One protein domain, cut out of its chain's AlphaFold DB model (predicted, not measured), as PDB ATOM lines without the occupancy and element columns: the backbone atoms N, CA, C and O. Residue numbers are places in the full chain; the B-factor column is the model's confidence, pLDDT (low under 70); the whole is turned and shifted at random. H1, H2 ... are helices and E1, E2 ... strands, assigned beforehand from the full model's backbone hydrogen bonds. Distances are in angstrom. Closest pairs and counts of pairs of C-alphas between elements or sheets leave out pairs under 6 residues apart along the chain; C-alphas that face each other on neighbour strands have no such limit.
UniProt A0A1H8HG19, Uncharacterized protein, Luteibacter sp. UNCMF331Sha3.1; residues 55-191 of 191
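This is residues 55 to 191 of the 191 residues of an uncharacterized protein of Luteibacter sp. UNCMF331Sha3.1 (UniProt A0A1H8HG19). With little regular structure, this is one twisted sheet, E1 to E5, with H2 packed across E1 and long loops reaching out to small H1, far from the sheet. The 137 printed residues hold H1, E1, E2, H2, E3, E4, E5 in chain order; the sheet is branched and antiparallel, the class mixed, with 52 residues in named elements. It is compact, radius of gyration of the C-alphas 15.9 A, spanning 50 by 27 by 21 A.

Look at E3, residues 159 to 168. On one side is E1, residues 104 to 111, with N 108 and O 164 3.0 A apart. On the other are E4, residues 177 to 179, its hairpin partner, N 167 to O 178 2.8 A, and E5, residues 186 to 190, N 161 to O 188 2.9 A. E2, residues 116 to 125, makes a hairpin with E1, N 109 to O 118 2.8 A. H2, residues 132 to 142, touches E2, closest C-alphas Gly 123 and Val 139, 5.5 A. H2 has every O i to N i+4 pair within hydrogen-bond range; H1, residues 70 to 74, not on the sheet, has 0 of 1, and 1 of 2 O i to N i+3 pairs.

Find C-alpha 104 at (156.242, 102.247, 147.787); E1 runs 19.0 A, E2 20.6 A, E3 22.7 A, H2 15.5 A. E5 ends at C-alpha 190, (165.966, 91.494, 125.978).

The farthest C-alphas, Thr 72 and Gln 96, are 51.8 A apart. The printed part has no cut; links H1 to E1 and H2 to E3 are long. Confidence is under 70 at residues 55 to 95, 145 to 155, 173 to 174 and 191.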
ATOM      1  N   VAL A  55     147.750 101.275 129.650       42.47
ATOM      2  CA  VAL A  55     148.644 102.432 129.451       42.47
ATOM      3  C   VAL A  55     150.119 102.063 129.621       42.47
ATOM      4  O   VAL A  55     150.824 102.655 130.428       42.47
ATOM      5  N   LEU A  56     150.628 101.070 128.885       43.03
ATOM      6  CA  LEU A  56     152.067 100.790 128.929       43.03
ATOM      7  C   LEU A  56     152.576 100.109 127.657       43.03
ATOM      8  O   LEU A  56     152.525  98.889 127.522       43.03
ATOM      9  N   ASN A  57     153.092 100.909 126.724       40.44
ATOM     10  CA  ASN A  57     153.811 100.426 125.545       40.44
ATOM     11  C   ASN A  57     155.312 100.582 125.778       40.44
ATOM     12  O   ASN A  57     155.838 101.673 125.583       40.44
ATOM     13  N   MET A  58     155.995  99.503 126.162       44.72
ATOM     14  CA  MET A  58     157.454  99.476 126.265       44.72
ATOM     15  C   MET A  58     158.069  98.888 124.997       44.72
ATOM     16  O   MET A  58     157.715  97.788 124.588       44.72
ATOM     17  N   SER A  59     159.021  99.597 124.390       40.69
ATOM     18  CA  SER A  59     159.803  99.085 123.266       40.69
ATOM     19  C   SER A  59     161.294  99.173 123.571       40.69
ATOM     20  O   SER A  59     161.859 100.255 123.703       40.69
ATOM     21  N   LEU A  60     161.952  98.012 123.640       42.12
ATOM     22  CA  LEU A  60     163.406  97.950 123.576       42.12
ATOM     23  C   LEU A  60     163.847  98.250 122.143       42.12
ATOM     24  O   LEU A  60     163.530  97.497 121.226       42.12
ATOM     25  N   ALA A  61     164.632  99.305 121.958       38.91
ATOM     26  CA  ALA A  61     165.399  99.507 120.738       38.91
ATOM     27  C   ALA A  61     166.880  99.322 121.070       38.91
ATOM     28  O   ALA A  61     167.487 100.170 121.723       38.91
ATOM     29  N   THR A  62     167.475  98.219 120.618       36.47
ATOM     30  CA  THR A  62     168.931  98.100 120.587       36.47
ATOM     31  C   THR A  62     169.449  99.095 119.550       36.47
ATOM     32  O   THR A  62     169.047  99.072 118.387       36.47
ATOM     33  N   ARG A  63     170.324 100.025 119.951       39.34
ATOM     34  CA  ARG A  63     171.048 100.843 118.969       39.34
ATOM     35  C   ARG A  63     171.885  99.889 118.121       39.34
ATOM     36  O   ARG A  63     172.840  99.297 118.622       39.34
ATOM     37  N   GLY A  64     171.519  99.745 116.852       40.75
ATOM     38  CA  GLY A  64     172.379  99.121 115.859       40.75
ATOM     39  C   GLY A  64     173.772  99.764 115.894       40.75
ATOM     40  O   GLY A  64     173.914 100.981 115.984       40.75
ATOM     41  N   ALA A  65     174.791  98.911 115.867       38.00
ATOM     42  CA  ALA A  65     176.189  99.187 115.521       38.00
ATOM     43  C   ALA A  65     177.157  99.880 116.514       38.00
ATOM     44  O   ALA A  65     178.349  99.592 116.411       38.00
ATOM     45  N   ILE A  66     176.761 100.694 117.503       42.59
ATOM     46  CA  ILE A  66     177.777 101.392 118.353       42.59
ATOM     47  C   ILE A  66     178.347 100.506 119.489       42.59
ATOM     48  O   ILE A  66     179.407 100.782 120.046       42.59
ATOM     49  N   THR A  67     177.711  99.382 119.815       41.62
ATOM     50  CA  THR A  67     178.091  98.515 120.951       41.62
ATOM     51  C   THR A  67     179.039  97.368 120.605       41.62
ATOM     52  O   THR A  67     179.297  96.523 121.461       41.62
ATOM     53  N   ARG A  68     179.607  97.299 119.392       44.06
ATOM     54  CA  ARG A  68     180.534  96.199 119.057       44.06
ATOM     55  C   ARG A  68     181.897  96.323 119.750       44.06
ATOM     56  O   ARG A  68     182.483  95.304 120.080       44.06
ATOM     57  N   TRP A  69     182.361  97.543 120.035       40.38
ATOM     58  CA  TRP A  69     183.658  97.777 120.691       40.38
ATOM     59  C   TRP A  69     183.595  97.677 122.222       40.38
ATOM     60  O   TRP A  69     184.529  97.185 122.847       40.38
ATOM     61  N   PHE A  70     182.474  98.067 122.838       43.12
ATOM     62  CA  PHE A  70     182.286  97.928 124.291       43.12
ATOM     63  C   PHE A  70     181.970  96.491 124.728       43.12
ATOM     64  O   PHE A  70     182.307  96.113 125.849       43.12
ATOM     65  N   ARG A  71     181.394  95.667 123.837       44.44
ATOM     66  CA  ARG A  71     181.111  94.242 124.093       44.44
ATOM     67  C   ARG A  71     182.381  93.441 124.411       44.44
ATOM     68  O   ARG A  71     182.331  92.504 125.198       44.44
ATOM     69  N   THR A  72     183.527  93.833 123.855       45.22
ATOM     70  CA  THR A  72     184.800  93.118 124.040       45.22
ATOM     71  C   THR A  72     185.569  93.558 125.291       45.22
ATOM     72  O   THR A  72     186.392  92.798 125.788       45.22
ATOM     73  N   LEU A  73     185.297  94.747 125.841       44.06
ATOM     74  CA  LEU A  73     186.068  95.304 126.964       44.06
ATOM     75  C   LEU A  73     185.535  94.922 128.352       44.06
ATOM     76  O   LEU A  73     186.303  94.941 129.307       44.06
ATOM     77  N   LEU A  74     184.248  94.579 128.483       45.69
ATOM     78  CA  LEU A  74     183.618  94.347 129.795       45.69
ATOM     79  C   LEU A  74     182.999  92.953 129.981       45.69
ATOM     80  O   LEU A  74     182.490  92.667 131.062       45.69
ATOM     81  N   GLY A  75     183.040  92.079 128.967       38.94
ATOM     82  CA  GLY A  75     182.645  90.667 129.103       38.94
ATOM     83  C   GLY A  75     181.204  90.423 129.575       38.94
ATOM     84  O   GLY A  75     180.910  89.343 130.079       38.94
ATOM     85  N   ARG A  76     180.311  91.411 129.451       41.06
ATOM     86  CA  ARG A  76     178.889  91.294 129.792       41.06
ATOM     87  C   ARG A  76     178.045  91.807 128.635       41.06
ATOM     88  O   ARG A  76     178.282  92.910 128.138       41.06
ATOM     89  N   ASP A  77     177.056  91.019 128.230       41.59
ATOM     90  CA  ASP A  77     176.018  91.447 127.296       41.59
ATOM     91  C   ASP A  77     175.135  92.493 127.989       41.59
ATOM     92  O   ASP A  77     174.221  92.181 128.746       41.59
ATOM     93  N   MET A  78     175.478  93.766 127.793       46.81
ATOM     94  CA  MET A  78     174.738  94.903 128.335       46.81
ATOM     95  C   MET A  78     173.825  95.470 127.244       46.81
ATOM     96  O   MET A  78     174.314  95.931 126.207       46.81
ATOM     97  N   SER A  79     172.506  95.438 127.461       50.09
ATOM     98  CA  SER A  79     171.518  95.999 126.532       50.09
ATOM     99  C   SER A  79     170.975  97.332 127.051       50.09
ATOM    100  O   SER A  79     170.484  97.422 128.179       50.09
ATOM    101  N   ASN A  80     171.060  98.379 126.222       52.78
ATOM    102  CA  ASN A  80     170.500  99.691 126.539       52.78
ATOM    103  C   ASN A  80     168.987  99.678 126.284       52.78
ATOM    104  O   ASN A  80     168.519 100.000 125.192       52.78
ATOM    105  N   VAL A  81     168.226  99.269 127.295       55.34
ATOM    106  CA  VAL A  81     166.763  99.234 127.250       55.34
ATOM    107  C   VAL A  81     166.188 100.639 127.302       55.34
ATOM    108  O   VAL A  81     166.254 101.305 128.329       55.34
ATOM    109  N   ARG A  82     165.572 101.071 126.204       60.03
ATOM    110  CA  ARG A  82     164.740 102.272 126.188       60.03
ATOM    111  C   ARG A  82     163.361 101.944 126.743       60.03
ATOM    112  O   ARG A  82     162.761 100.947 126.352       60.03
ATOM    113  N   ILE A  83     162.876 102.758 127.674       62.94
ATOM    114  CA  ILE A  83     161.578 102.531 128.315       62.94
ATOM    115  C   ILE A  83     160.613 103.611 127.840       62.94
ATOM    116  O   ILE A  83     160.877 104.803 127.990       62.94
ATOM    117  N   SER A  84     159.505 103.168 127.249       60.97
ATOM    118  CA  SER A  84     158.377 104.014 126.876       60.97
ATOM    119  C   SER A  84     157.209 103.715 127.809       60.97
ATOM    120  O   SER A  84     156.890 102.548 128.041       60.97
ATOM    121  N   TRP A  85     156.605 104.740 128.402       65.56
ATOM    122  CA  TRP A  85     155.559 104.548 129.401       65.56
ATOM    123  C   TRP A  85     154.594 105.741 129.471       65.56
ATOM    124  O   TRP A  85     154.932 106.855 129.077       65.56
ATOM    125  N   GLY A  86     153.365 105.501 129.936       59.94
ATOM    126  CA  GLY A  86     152.352 106.536 130.157       59.94
ATOM    127  C   GLY A  86     151.441 106.165 131.326       59.94
ATOM    128  O   GLY A  86     151.479 105.034 131.801       59.94
ATOM    129  N   TRP A  87     150.610 107.096 131.790       62.94
ATOM    130  CA  TRP A  87     149.611 106.832 132.833       62.94
ATOM    131  C   TRP A  87     148.221 107.252 132.362       62.94
ATOM    132  O   TRP A  87     148.085 108.171 131.554       62.94
ATOM    133  N   SER A  88     147.182 106.622 132.908       59.03
ATOM    134  CA  SER A  88     145.884 107.287 132.992       59.03
ATOM    135  C   SER A  88     145.904 108.163 134.241       59.03
ATOM    136  O   SER A  88     146.402 107.741 135.276       59.03
ATOM    137  N   THR A  89     145.377 109.380 134.170       56.09
ATOM    138  CA  THR A  89     145.217 110.262 135.344       56.09
ATOM    139  C   THR A  89     143.827 110.158 135.966       56.09
ATOM    140  O   THR A  89     143.509 110.852 136.926       56.09
ATOM    141  N   SER A  90     142.964 109.300 135.419       63.06
ATOM    142  CA  SER A  90     141.610 109.112 135.929       63.06
ATOM    143  C   SER A  90     141.657 108.311 137.228       63.06
ATOM    144  O   SER A  90     141.971 107.123 137.229       63.06
ATOM    145  N   SER A  91     141.297 108.951 138.341       58.25
ATOM    146  CA  SER A  91     141.136 108.302 139.650       58.25
ATOM    147  C   SER A  91     140.097 107.173 139.630       58.25
ATOM    148  O   SER A  91     140.195 106.229 140.413       58.25
ATOM    149  N   ALA A  92     139.144 107.220 138.692       61.38
ATOM    150  CA  ALA A  92     138.181 106.147 138.465       61.38
ATOM    151  C   ALA A  92     138.835 104.855 137.942       61.38
ATOM    152  O   ALA A  92     138.274 103.778 138.130       61.38
ATOM    153  N   ASP A  93     140.023 104.943 137.334       65.06
ATOM    154  CA  ASP A  93     140.682 103.802 136.689       65.06
ATOM    155  C   ASP A  93     141.443 102.923 137.705       65.06
ATOM    156  O   ASP A  93     141.701 101.756 137.423       65.06
ATOM    157  N   TYR A  94     141.759 103.451 138.896       66.50
ATOM    158  CA  TYR A  94     142.545 102.750 139.928       66.50
ATOM    159  C   TYR A  94     141.737 102.349 141.173       66.50
ATOM    160  O   TYR A  94     142.230 101.600 142.019       66.50
ATOM    161  N   GLY A  95     140.481 102.795 141.267       65.75
ATOM    162  CA  GLY A  95     139.547 102.417 142.327       65.75
ATOM    163  C   GLY A  95     139.834 103.042 143.700       65.75
ATOM    164  O   GLY A  95     140.747 103.843 143.881       65.75
ATOM    165  N   GLN A  96     139.007 102.668 144.683       74.06
ATOM    166  CA  GLN A  96     139.058 103.160 146.073       74.06
ATOM    167  C   GLN A  96     139.813 102.216 147.021       74.06
ATOM    168  O   GLN A  96     139.861 102.442 148.229       74.06
ATOM    169  N   THR A  97     140.386 101.129 146.500       85.38
ATOM    170  CA  THR A  97     141.165 100.187 147.303       85.38
ATOM    171  C   THR A  97     142.393 100.886 147.877       85.38
ATOM    172  O   THR A  97     143.008 101.737 147.226       85.38
ATOM    173  N   THR A  98     142.752 100.532 149.105       91.31
ATOM    174  CA  THR A  98     143.845 101.183 149.822       91.31
ATOM    175  C   THR A  98     145.167 100.448 149.634       91.31
ATOM    176  O   THR A  98     145.239  99.219 149.624       91.31
ATOM    177  N   VAL A  99     146.234 101.230 149.505       91.81
ATOM    178  CA  VAL A  99     147.621 100.802 149.643       91.81
ATOM    179  C   VAL A  99     148.020 100.984 151.113       91.81
ATOM    180  O   VAL A  99     147.824 102.078 151.652       91.81
ATOM    181  N   PRO A 100     148.570  99.956 151.783       94.31
ATOM    182  CA  PRO A 100     148.978 100.072 153.179       94.31
ATOM    183  C   PRO A 100     150.110 101.087 153.393       94.31
ATOM    184  O   PRO A 100     150.908 101.363 152.496       94.31
ATOM    185  N   ALA A 101     150.222 101.593 154.624       94.44
ATOM    186  CA  ALA A 101     151.399 102.347 155.050       94.44
ATOM    187  C   ALA A 101     152.671 101.487 154.926       94.44
ATOM    188  O   ALA A 101     152.624 100.261 155.039       94.44
ATOM    189  N   GLY A 102     153.814 102.128 154.701       93.38
ATOM    190  CA  GLY A 102     155.102 101.453 154.539       93.38
ATOM    191  C   GLY A 102     155.356 100.897 153.136       93.38
ATOM    192  O   GLY A 102     156.437 100.363 152.893       93.38
ATOM    193  N   TYR A 103     154.416 101.039 152.200       95.25
ATOM    194  CA  TYR A 103     154.603 100.611 150.815       95.25
ATOM    195  C   TYR A 103     155.159 101.741 149.949       95.25
ATOM    196  O   TYR A 103     154.981 102.923 150.232       95.25
ATOM    197  N   PHE A 104     155.816 101.368 148.862       94.12
ATOM    198  CA  PHE A 104     156.242 102.247 147.787       94.12
ATOM    199  C   PHE A 104     155.322 102.042 146.590       94.12
ATOM    200  O   PHE A 104     155.197 100.912 146.130       94.12
ATOM    201  N   VAL A 105     154.721 103.105 146.057       91.69
ATOM    202  CA  VAL A 105     153.882 103.037 144.848       91.69
ATOM    203  C   VAL A 105     154.701 103.447 143.627       91.69
ATOM    204  O   VAL A 105     155.499 104.388 143.697       91.69
ATOM    205  N   GLY A 106     154.520 102.754 142.503       90.06
ATOM    206  CA  GLY A 106     155.113 103.156 141.230       90.06
ATOM    207  C   GLY A 106     155.269 102.031 140.216       90.06
ATOM    208  O   GLY A 106     154.589 101.008 140.284       90.06
ATOM    209  N   LEU A 107     156.168 102.247 139.256       86.69
ATOM    210  CA  LEU A 107     156.475 101.292 138.193       86.69
ATOM    211  C   LEU A 107     157.620 100.368 138.607       86.69
ATOM    212  O   LEU A 107     158.740 100.819 138.884       86.69
ATOM    213  N   PHE A 108     157.334  99.070 138.585       88.69
ATOM    214  CA  PHE A 108     158.270  97.998 138.905       88.69
ATOM    215  C   PHE A 108     158.489  97.123 137.679       88.69
ATOM    216  O   PHE A 108     157.561  96.890 136.909       88.69
ATOM    217  N   ILE A 109     159.715  96.642 137.511       86.88
ATOM    218  CA  ILE A 109     160.114  95.753 136.426       86.88
ATOM    219  C   ILE A 109     160.504  94.409 137.041       86.88
ATOM    220  O   ILE A 109     161.277  94.368 137.995       86.88
ATOM    221  N   TRP A 110     159.949  93.332 136.503       89.12
ATOM    222  CA  TRP A 110     160.107  91.960 136.956       89.12
ATOM    223  C   TRP A 110     160.650  91.082 135.840       89.12
ATOM    224  O   TRP A 110     160.145  91.131 134.719       89.12
ATOM    225  N   ASN A 111     161.629  90.249 136.162       88.19
ATOM    226  CA  ASN A 111     162.020  89.108 135.353       88.19
ATOM    227  C   ASN A 111     161.647  87.832 136.110       88.19
ATOM    228  O   ASN A 111     162.191  87.561 137.181       88.19
ATOM    229  N   GLU A 112     160.707  87.070 135.554       86.81
ATOM    230  CA  GLU A 112     160.187  85.851 136.175       86.81
ATOM    231  C   GLU A 112     161.206  84.714 136.157       86.81
ATOM    232  O   GLU A 112     161.419  84.068 137.178       86.81
ATOM    233  N   GLU A 113     161.900  84.532 135.035       87.31
ATOM    234  CA  GLU A 113     162.911  83.483 134.859       87.31
ATOM    235  C   GLU A 113     164.070  83.644 135.849       87.31
ATOM    236  O   GLU A 113     164.605  82.666 136.368       87.31
ATOM    237  N   LYS A 114     164.442  84.896 136.131       85.81
ATOM    238  CA  LYS A 114     165.542  85.255 137.035       85.81
ATOM    239  C   LYS A 114     165.088  85.521 138.465       85.81
ATOM    240  O   LYS A 114     165.930  85.785 139.322       85.81
ATOM    241  N   ASN A 115     163.782  85.485 138.723       87.69
ATOM    242  CA  ASN A 115     163.183  85.893 139.989       87.69
ATOM    243  C   ASN A 115     163.737  87.255 140.478       87.69
ATOM    244  O   ASN A 115     164.081  87.424 141.651       87.69
ATOM    245  N   GLN A 116     163.866  88.218 139.558       87.50
ATOM    246  CA  GLN A 116     164.559  89.485 139.796       87.50
ATOM    247  C   GLN A 116     163.649  90.693 139.588       87.50
ATOM    248  O   GLN A 116     163.127  90.931 138.498       87.50
ATOM    249  N   TRP A 117     163.526  91.513 140.629       88.31
ATOM    250  CA  TRP A 117     162.825  92.786 140.560       88.31
ATOM    251  C   TRP A 117     163.764  93.967 140.357       88.31
ATOM    252  O   TRP A 117     164.978  93.916 140.563       88.31
ATOM    253  N   SER A 118     163.159  95.068 139.928       85.00
ATOM    254  CA  SER A 118     163.863  96.290 139.623       85.00
ATOM    255  C   SER A 118     162.908  97.492 139.669       85.00
ATOM    256  O   SER A 118     161.990  97.601 138.858       85.00
ATOM    257  N   SER A 119     163.110  98.445 140.587       86.94
ATOM    258  CA  SER A 119     162.296  99.679 140.654       86.94
ATOM    259  C   SER A 119     162.651 100.661 139.558       86.94
ATOM    260  O   SER A 119     163.825 100.945 139.351       86.94
ATOM    261  N   PHE A 120     161.672 101.189 138.833       82.25
ATOM    262  CA  PHE A 120     161.938 102.141 137.753       82.25
ATOM    263  C   PHE A 120     161.535 103.569 138.135       82.25
ATOM    264  O   PHE A 120     162.395 104.428 138.327       82.25
ATOM    265  N   LYS A 121     160.238 103.813 138.331       85.12
ATOM    266  CA  LYS A 121     159.679 105.112 138.737       85.12
ATOM    267  C   LYS A 121     158.815 104.903 139.963       85.12
ATOM    268  O   LYS A 121     157.606 104.724 139.871       85.12
ATOM    269  N   VAL A 122     159.486 104.820 141.105       88.00
ATOM    270  CA  VAL A 122     158.881 104.468 142.388       88.00
ATOM    271  C   VAL A 122     158.985 105.654 143.333       88.00
ATOM    272  O   VAL A 122     160.085 106.178 143.541       88.00
ATOM    273  N   GLY A 123     157.837 106.072 143.872       88.19
ATOM    274  CA  GLY A 123     157.704 107.198 144.792       88.19
ATOM    275  C   GLY A 123     158.420 106.989 146.129       88.19
ATOM    276  O   GLY A 123     159.181 106.040 146.329       88.19
ATOM    277  N   SER A 124     158.196 107.911 147.061       90.25
ATOM    278  CA  SER A 124     158.613 107.726 148.454       90.25
ATOM    279  C   SER A 124     157.766 106.656 149.140       90.25
ATOM    280  O   SER A 124     156.650 106.363 148.714       90.25
ATOM    281  N   GLN A 125     158.301 106.091 150.222       93.06
ATOM    282  CA  GLN A 125     157.534 105.204 151.085       93.06
ATOM    283  C   GLN A 125     156.351 105.969 151.686       93.06
ATOM    284  O   GLN A 125     156.503 107.103 152.145       93.06
ATOM    285  N   LEU A 126     155.179 105.345 151.679       92.25
ATOM    286  CA  LEU A 126     153.966 105.907 152.250       92.25
ATOM    287  C   LEU A 126     154.066 105.928 153.778       92.25
ATOM    288  O   LEU A 126     154.239 104.885 154.406       92.25
ATOM    289  N   SER A 127     153.925 107.104 154.385       93.94
ATOM    290  CA  SER A 127     153.891 107.258 155.848       93.94
ATOM    291  C   SER A 127     152.553 106.832 156.465       93.94
ATOM    292  O   SER A 127     152.504 106.486 157.641       93.94
ATOM    293  N   ALA A 128     151.482 106.821 155.672       95.19
ATOM    294  CA  ALA A 128     150.147 106.373 156.046       95.19
ATOM    295  C   ALA A 128     149.500 105.617 154.877       95.19
ATOM    296  O   ALA A 128     149.932 105.748 153.732       95.19
ATOM    297  N   ALA A 129     148.464 104.826 155.162       94.25
ATOM    298  CA  ALA A 129     147.693 104.178 154.110       94.25
ATOM    299  C   ALA A 129     147.031 105.233 153.208       94.25
ATOM    300  O   ALA A 129     146.609 106.289 153.678       94.25
ATOM    301  N   THR A 130     146.943 104.947 151.913       92.75
ATOM    302  CA  THR A 130     146.394 105.875 150.913       92.75
ATOM    303  C   THR A 130     145.570 105.119 149.881       92.75
ATOM    304  O   THR A 130     145.669 103.897 149.795       92.75
ATOM    305  N   THR A 131     144.738 105.804 149.103       90.69
ATOM    306  CA  THR A 131     144.032 105.157 147.989       90.69
ATOM    307  C   THR A 131     144.997 104.906 146.831       90.69
ATOM    308  O   THR A 131     145.996 105.611 146.674       90.69
ATOM    309  N   TRP A 132     144.710 103.921 145.978       87.50
ATOM    310  CA  TRP A 132     145.485 103.752 144.746       87.50
ATOM    311  C   TRP A 132     145.476 105.006 143.873       87.50
ATOM    312  O   TRP A 132     146.522 105.365 143.339       87.50
ATOM    313  N   ALA A 133     144.336 105.694 143.770       82.81
ATOM    314  CA  ALA A 133     144.231 106.943 143.026       82.81
ATOM    315  C   ALA A 133     145.228 107.997 143.536       82.81
ATOM    316  O   ALA A 133     146.009 108.528 142.748       82.81
ATOM    317  N   ASP A 134     145.271 108.240 144.848       86.31
ATOM    318  CA  ASP A 134     146.181 109.223 145.442       86.31
ATOM    319  C   ASP A 134     147.648 108.793 145.325       86.31
ATOM    320  O   ASP A 134     148.517 109.607 145.006       86.31
ATOM    321  N   GLY A 135     147.937 107.508 145.551       87.75
ATOM    322  CA  GLY A 135     149.285 106.961 145.420       87.75
ATOM    323  C   GLY A 135     149.823 107.091 143.993       87.75
ATOM    324  O   GLY A 135     150.947 107.552 143.791       87.75
ATOM    325  N   VAL A 136     149.012 106.744 142.992       84.25
ATOM    326  CA  VAL A 136     149.371 106.894 141.574       84.25
ATOM    327  C   VAL A 136     149.483 108.366 141.197       84.25
ATOM    328  O   VAL A 136     150.434 108.735 140.510       84.25
ATOM    329  N   GLN A 137     148.595 109.230 141.697       82.44
ATOM    330  CA  GLN A 137     148.674 110.668 141.449       82.44
ATOM    331  C   GLN A 137     149.971 111.275 142.003       82.44
ATOM    332  O   GLN A 137     150.579 112.119 141.348       82.44
ATOM    333  N   GLN A 138     150.446 110.836 143.173       86.19
ATOM    334  CA  GLN A 138     151.735 111.281 143.717       86.19
ATOM    335  C   GLN A 138     152.913 110.872 142.826       86.19
ATOM    336  O   GLN A 138     153.821 111.673 142.591       86.19
ATOM    337  N   VAL A 139     152.893 109.642 142.306       85.25
ATOM    338  CA  VAL A 139     153.903 109.159 141.354       85.25
ATOM    339  C   VAL A 139     153.833 109.973 140.056       85.25
ATOM    340  O   VAL A 139     154.861 110.470 139.599       85.25
ATOM    341  N   HIS A 140     152.634 110.188 139.514       80.75
ATOM    342  CA  HIS A 140     152.407 111.013 138.329       80.75
ATOM    343  C   HIS A 140     152.912 112.447 138.527       80.75
ATOM    344  O   HIS A 140     153.645 112.962 137.698       80.75
ATOM    345  N   ASN A 141     152.587 113.103 139.641       83.38
ATOM    346  CA  ASN A 141     153.034 114.473 139.915       83.38
ATOM    347  C   ASN A 141     154.564 114.592 139.958       83.38
ATOM    348  O   ASN A 141     155.113 115.643 139.637       83.38
ATOM    349  N   ARG A 142     155.255 113.517 140.350       84.56
ATOM    350  CA  ARG A 142     156.719 113.458 140.364       84.56
ATOM    351  C   ARG A 142     157.321 113.197 138.982       84.56
ATOM    352  O   ARG A 142     158.439 113.637 138.723       84.56
ATOM    353  N   TRP A 143     156.599 112.487 138.121       81.44
ATOM    354  CA  TRP A 143     156.993 112.160 136.751       81.44
ATOM    355  C   TRP A 143     155.806 112.398 135.799       81.44
ATOM    356  O   TRP A 143     155.165 111.435 135.367       81.44
ATOM    357  N   PRO A 144     155.471 113.673 135.516       72.00
ATOM    358  CA  PRO A 144     154.254 114.029 134.781       72.00
ATOM    359  C   PRO A 144     154.357 113.673 133.298       72.00
ATOM    360  O   PRO A 144     153.388 113.232 132.685       72.00
ATOM    361  N   ASP A 145     155.555 113.810 132.741       64.56
ATOM    362  CA  ASP A 145     155.834 113.478 131.358       64.56
ATOM    363  C   ASP A 145     156.169 111.989 131.291       64.56
ATOM    364  O   ASP A 145     157.236 111.551 131.730       64.56
ATOM    365  N   GLY A 146     155.228 111.197 130.777       60.66
ATOM    366  CA  GLY A 146     155.508 109.831 130.346       60.66
ATOM    367  C   GLY A 146     156.797 109.793 129.535       60.66
ATOM    368  O   GLY A 146     156.920 110.494 128.532       60.66
ATOM    369  N   GLY A 147     157.787 109.023 129.985       58.12
ATOM    370  CA  GLY A 147     159.044 108.903 129.263       58.12
ATOM    371  C   GLY A 147     158.802 108.119 127.982       58.12
ATOM    372  O   GLY A 147     158.365 106.976 128.055       58.12
ATOM    373  N   VAL A 148     159.081 108.706 126.817       54.41
ATOM    374  CA  VAL A 148     159.239 107.963 125.560       54.41
ATOM    375  C   VAL A 148     160.728 107.785 125.333       54.41
ATOM    376  O   VAL A 148     161.463 108.768 125.269       54.41
ATOM    377  N   ALA A 149     161.167 106.536 125.189       54.50
ATOM    378  CA  ALA A 149     162.570 106.201 124.973       54.50
ATOM    379  C   ALA A 149     163.527 106.738 126.057       54.50
ATOM    380  O   ALA A 149     164.631 107.185 125.740       54.50
ATOM    381  N   GLU A 150     163.114 106.675 127.328       59.53
ATOM    382  CA  GLU A 150     163.985 107.037 128.448       59.53
ATOM    383  C   GLU A 150     165.234 106.143 128.441       59.53
ATOM    384  O   GLU A 150     165.122 104.924 128.279       59.53
ATOM    385  N   GLU A 151     166.417 106.753 128.580       56.66
ATOM    386  CA  GLU A 151     167.665 106.000 128.669       56.66
ATOM    387  C   GLU A 151     167.654 105.132 129.940       56.66
ATOM    388  O   GLU A 151     167.184 105.567 130.998       56.66
ATOM    389  N   PRO A 152     168.154 103.894 129.858       58.62
ATOM    390  CA  PRO A 152     168.125 102.977 130.980       58.62
ATOM    391  C   PRO A 152     168.939 103.537 132.146       58.62
ATOM    392  O   PRO A 152     170.134 103.795 132.026       58.62
ATOM    393  N   SER A 153     168.313 103.638 133.318       60.66
ATOM    394  CA  SER A 153     169.021 103.926 134.572       60.66
ATOM    395  C   SER A 153     169.852 102.738 135.072       60.66
ATOM    396  O   SER A 153     170.634 102.881 136.011       60.66
ATOM    397  N   ARG A 154     169.679 101.559 134.458       65.31
ATOM    398  CA  ARG A 154     170.376 100.313 134.780       65.31
ATOM    399  C   ARG A 154     170.493  99.412 133.561       65.31
ATOM    400  O   ARG A 154     169.637  99.414 132.682       65.31
ATOM    401  N   VAL A 155     171.518  98.578 133.571       68.94
ATOM    402  CA  VAL A 155     171.689  97.527 132.574       68.94
ATOM    403  C   VAL A 155     170.739  96.375 132.891       68.94
ATOM    404  O   VAL A 155     170.711  95.896 134.024       68.94
ATOM    405  N   PHE A 156     169.988  95.925 131.886       73.75
ATOM    406  CA  PHE A 156     169.226  94.683 131.960       73.75
ATOM    407  C   PHE A 156     169.965  93.605 131.182       73.75
ATOM    408  O   PHE A 156     170.418  93.826 130.058       73.75
ATOM    409  N   GLU A 157     170.091  92.446 131.807       73.25
ATOM    410  CA  GLU A 157     170.594  91.248 131.153       73.25
ATOM    411  C   GLU A 157     169.545  90.686 130.183       73.25
ATOM    412  O   GLU A 157     168.349  90.987 130.305       73.25
ATOM    413  N   SER A 158     169.985  89.814 129.275       75.50
ATOM    414  CA  SER A 158     169.090  89.064 128.393       75.50
ATOM    415  C   SER A 158     168.018  88.305 129.184       75.50
ATOM    416  O   SER A 158     168.239  87.883 130.328       75.50
ATOM    417  N   GLY A 159     166.831  88.180 128.598       80.12
ATOM    418  CA  GLY A 159     165.675  87.521 129.208       80.12
ATOM    419  C   GLY A 159     164.375  88.300 129.039       80.12
ATOM    420  O   GLY A 159     164.336  89.364 128.415       80.12
ATOM    421  N   TYR A 160     163.294  87.763 129.599       84.38
ATOM    422  CA  TYR A 160     161.967  88.362 129.492       84.38
ATOM    423  C   TYR A 160     161.661  89.274 130.684       84.38
ATOM    424  O   TYR A 160     161.620  88.835 131.834       84.38
ATOM    425  N   TRP A 161     161.444  90.559 130.414       83.44
ATOM    426  CA  TRP A 161     161.207  91.573 131.439       83.44
ATOM    427  C   TRP A 161     159.817  92.174 131.284       83.44
ATOM    428  O   TRP A 161     159.430  92.587 130.196       83.44
ATOM    429  N   CYS A 162     159.084  92.263 132.388       84.88
ATOM    430  CA  CYS A 162     157.740  92.812 132.453       84.88
ATOM    431  C   CYS A 162     157.695  94.010 133.387       84.88
ATOM    432  O   CYS A 162     158.115  93.919 134.535       84.88
ATOM    433  N   VAL A 163     157.119  95.113 132.942       83.00
ATOM    434  CA  VAL A 163     156.782  96.242 133.803       83.00
ATOM    435  C   VAL A 163     155.338  96.137 134.280       83.00
ATOM    436  O   VAL A 163     154.461  95.620 133.581       83.00
ATOM    437  N   THR A 164     155.081  96.646 135.476       85.81
ATOM    438  CA  THR A 164     153.738  96.757 136.034       85.81
ATOM    439  C   THR A 164     153.648  97.933 137.001       85.81
ATOM    440  O   THR A 164     154.631  98.303 137.652       85.81
ATOM    441  N   LEU A 165     152.460  98.526 137.090       85.88
ATOM    442  CA  LEU A 165     152.125  99.489 138.130       85.88
ATOM    443  C   LEU A 165     151.709  98.728 139.389       85.88
ATOM    444  O   LEU A 165     150.826  97.866 139.354       85.88
ATOM    445  N   GLY A 166     152.331  99.059 140.513       89.94
ATOM    446  CA  GLY A 166     152.018  98.398 141.766       89.94
ATOM    447  C   GLY A 166     152.542  99.123 142.989       89.94
ATOM    448  O   GLY A 166     152.961 100.282 142.937       89.94
ATOM    449  N   ALA A 167     152.477  98.405 144.100       92.75
ATOM    450  CA  ALA A 167     152.902  98.832 145.408       92.75
ATOM    451  C   ALA A 167     153.741  97.722 146.025       92.75
ATOM    452  O   ALA A 167     153.376  96.549 145.963       92.75
ATOM    453  N   ALA A 168     154.850  98.091 146.644       94.81
ATOM    454  CA  ALA A 168     155.783  97.137 147.212       94.81
ATOM    455  C   ALA A 168     156.193  97.507 148.629       94.81
ATOM    456  O   ALA A 168     156.420  98.680 148.904       94.81
ATOM    457  N   SER A 169     156.392  96.526 149.506       93.50
ATOM    458  CA  SER A 169     156.933  96.788 150.849       93.50
ATOM    459  C   SER A 169     158.435  97.116 150.858       93.50
ATOM    460  O   SER A 169     158.958  97.604 151.856       93.50
ATOM    461  N   GLN A 170     159.143  96.883 149.747       90.06
ATOM    462  CA  GLN A 170     160.564  97.199 149.570       90.06
ATOM    463  C   GLN A 170     160.806  97.849 148.209       90.06
ATOM    464  O   GLN A 170     160.145  97.515 147.233       90.06
ATOM    465  N   ARG A 171     161.787  98.750 148.114       82.00
ATOM    466  CA  ARG A 171     162.010  99.545 146.897       82.00
ATOM    467  C   ARG A 171     162.601  98.755 145.728       82.00
ATOM    468  O   ARG A 171     162.265  99.032 144.590       82.00
ATOM    469  N   GLU A 172     163.488  97.802 145.969       77.94
ATOM    470  CA  GLU A 172     164.162  97.007 144.916       77.94
ATOM    471  C   GLU A 172     163.462  95.654 144.656       77.94
ATOM    472  O   GLU A 172     163.849  94.899 143.775       77.94
ATOM    473  N   THR A 173     162.403  95.414 145.433       60.41
ATOM    474  CA  THR A 173     161.569  94.223 145.651       60.41
ATOM    475  C   THR A 173     162.242  92.849 145.756       60.41
ATOM    476  O   THR A 173     162.367  92.109 144.799       60.41
ATOM    477  N   GLY A 174     162.500  92.427 147.000       57.69
ATOM    478  CA  GLY A 174     162.445  91.036 147.479       57.69
ATOM    479  C   GLY A 174     161.373  90.864 148.576       57.69
ATOM    480  O   GLY A 174     161.518  90.033 149.466       57.69
ATOM    481  N   GLY A 175     160.332  91.713 148.553       79.38
ATOM    482  CA  GLY A 175     159.248  91.788 149.544       79.38
ATOM    483  C   GLY A 175     157.853  91.596 148.934       79.38
ATOM    484  O   GLY A 175     157.713  91.133 147.805       79.38
ATOM    485  N   THR A 176     156.799  91.965 149.669       90.69
ATOM    486  CA  THR A 176     155.406  91.832 149.209       90.69
ATOM    487  C   THR A 176     155.104  92.841 148.109       90.69
ATOM    488  O   THR A 176     155.264  94.044 148.312       90.69
ATOM    489  N   PHE A 177     154.614  92.348 146.972       91.50
ATOM    490  CA  PHE A 177     154.147  93.155 145.851       91.50
ATOM    491  C   PHE A 177     152.627  93.039 145.711       91.50
ATOM    492  O   PHE A 177     152.072  91.941 145.731       91.50
ATOM    493  N   VAL A 178     151.958  94.177 145.549       91.00
ATOM    494  CA  VAL A 178     150.523  94.279 145.279       91.00
ATOM    495  C   VAL A 178     150.361  95.026 143.963       91.00
ATOM    496  O   VAL A 178     150.791  96.170 143.831       91.00
ATOM    497  N   GLN A 179     149.754  94.378 142.973       88.19
ATOM    498  CA  GLN A 179     149.479  95.003 141.684       88.19
ATOM    499  C   GLN A 179     148.360  96.042 141.825       88.19
ATOM    500  O   GLN A 179     147.392  95.810 142.553       88.19
ATOM    501  N   ALA A 180     148.482  97.172 141.124       85.50
ATOM    502  CA  ALA A 180     147.416  98.168 141.103       85.50
ATOM    503  C   ALA A 180     146.141  97.577 140.462       85.50
ATOM    504  O   ALA A 180     146.242  96.844 139.471       85.50
ATOM    505  N   PRO A 181     144.938  97.874 140.988       80.94
ATOM    506  CA  PRO A 181     143.683  97.435 140.390       80.94
ATOM    507  C   PRO A 181     143.602  97.846 138.918       80.94
ATOM    508  O   PRO A 181     143.905  98.982 138.569       80.94
ATOM    509  N   GLY A 182     143.238  96.900 138.050       75.50
ATOM    510  CA  GLY A 182     143.115  97.143 136.609       75.50
ATOM    511  C   GLY A 182     144.437  97.344 135.855       75.50
ATOM    512  O   GLY A 182     144.408  97.457 134.631       75.50
ATOM    513  N   ALA A 183     145.593  97.354 136.530       77.06
ATOM    514  CA  ALA A 183     146.874  97.484 135.847       77.06
ATOM    515  C   ALA A 183     147.173  96.243 135.001       77.06
ATOM    516  O   ALA A 183     147.052  95.109 135.465       77.06
ATOM    517  N   THR A 184     147.619  96.460 133.769       75.38
ATOM    518  CA  THR A 184     148.127  95.419 132.876       75.38
ATOM    519  C   THR A 184     149.651  95.350 132.963       75.38
ATOM    520  O   THR A 184     150.326  96.341 133.253       75.38
ATOM    521  N   LYS A 185     150.209  94.158 132.730       79.12
ATOM    522  CA  LYS A 185     151.657  93.981 132.566       79.12
ATOM    523  C   LYS A 185     152.030  94.259 131.112       79.12
ATOM    524  O   LYS A 185     151.298  93.859 130.209       79.12
ATOM    525  N   SER A 186     153.175  94.894 130.891       78.69
ATOM    526  CA  SER A 186     153.760  95.065 129.557       78.69
ATOM    527  C   SER A 186     155.139  94.437 129.553       78.69
ATOM    528  O   SER A 186     155.934  94.723 130.445       78.69
ATOM    529  N   CYS A 187     155.409  93.536 128.614       80.88
ATOM    530  CA  CYS A 187     156.601  92.699 128.652       80.88
ATOM    531  C   CYS A 187     157.395  92.773 127.355       80.88
ATOM    532  O   CYS A 187     156.846  93.029 126.284       80.88
ATOM    533  N   VAL A 188     158.697  92.530 127.462       76.19
ATOM    534  CA  VAL A 188     159.644  92.638 126.361       76.19
ATOM    535  C   VAL A 188     160.792  91.647 126.539       76.19
ATOM    536  O   VAL A 188     161.280  91.428 127.647       76.19
ATOM    537  N   ALA A 189     161.226  91.055 125.430       77.06
ATOM    538  CA  ALA A 189     162.410  90.209 125.395       77.06
ATOM    539  C   ALA A 189     163.663  91.071 125.192       77.06
ATOM    540  O   ALA A 189     163.760  91.834 124.225       77.06
ATOM    541  N   VAL A 190     164.619  90.941 126.106       70.38
ATOM    542  CA  VAL A 190     165.966  91.494 125.978       70.38
ATOM    543  C   VAL A 190     166.836  90.415 125.327       70.38
ATOM    544  O   VAL A 190     166.933  89.325 125.899       70.38
ATOM    545  N   PRO A 191     167.409  90.675 124.137       65.94
ATOM    546  CA  PRO A 191     168.240  89.706 123.427       65.94
ATOM    547  C   PRO A 191     169.577  89.458 124.127       65.94
ATOM    548  O   PRO A 191     170.055  90.369 124.843       65.94
TER     549      PRO A 191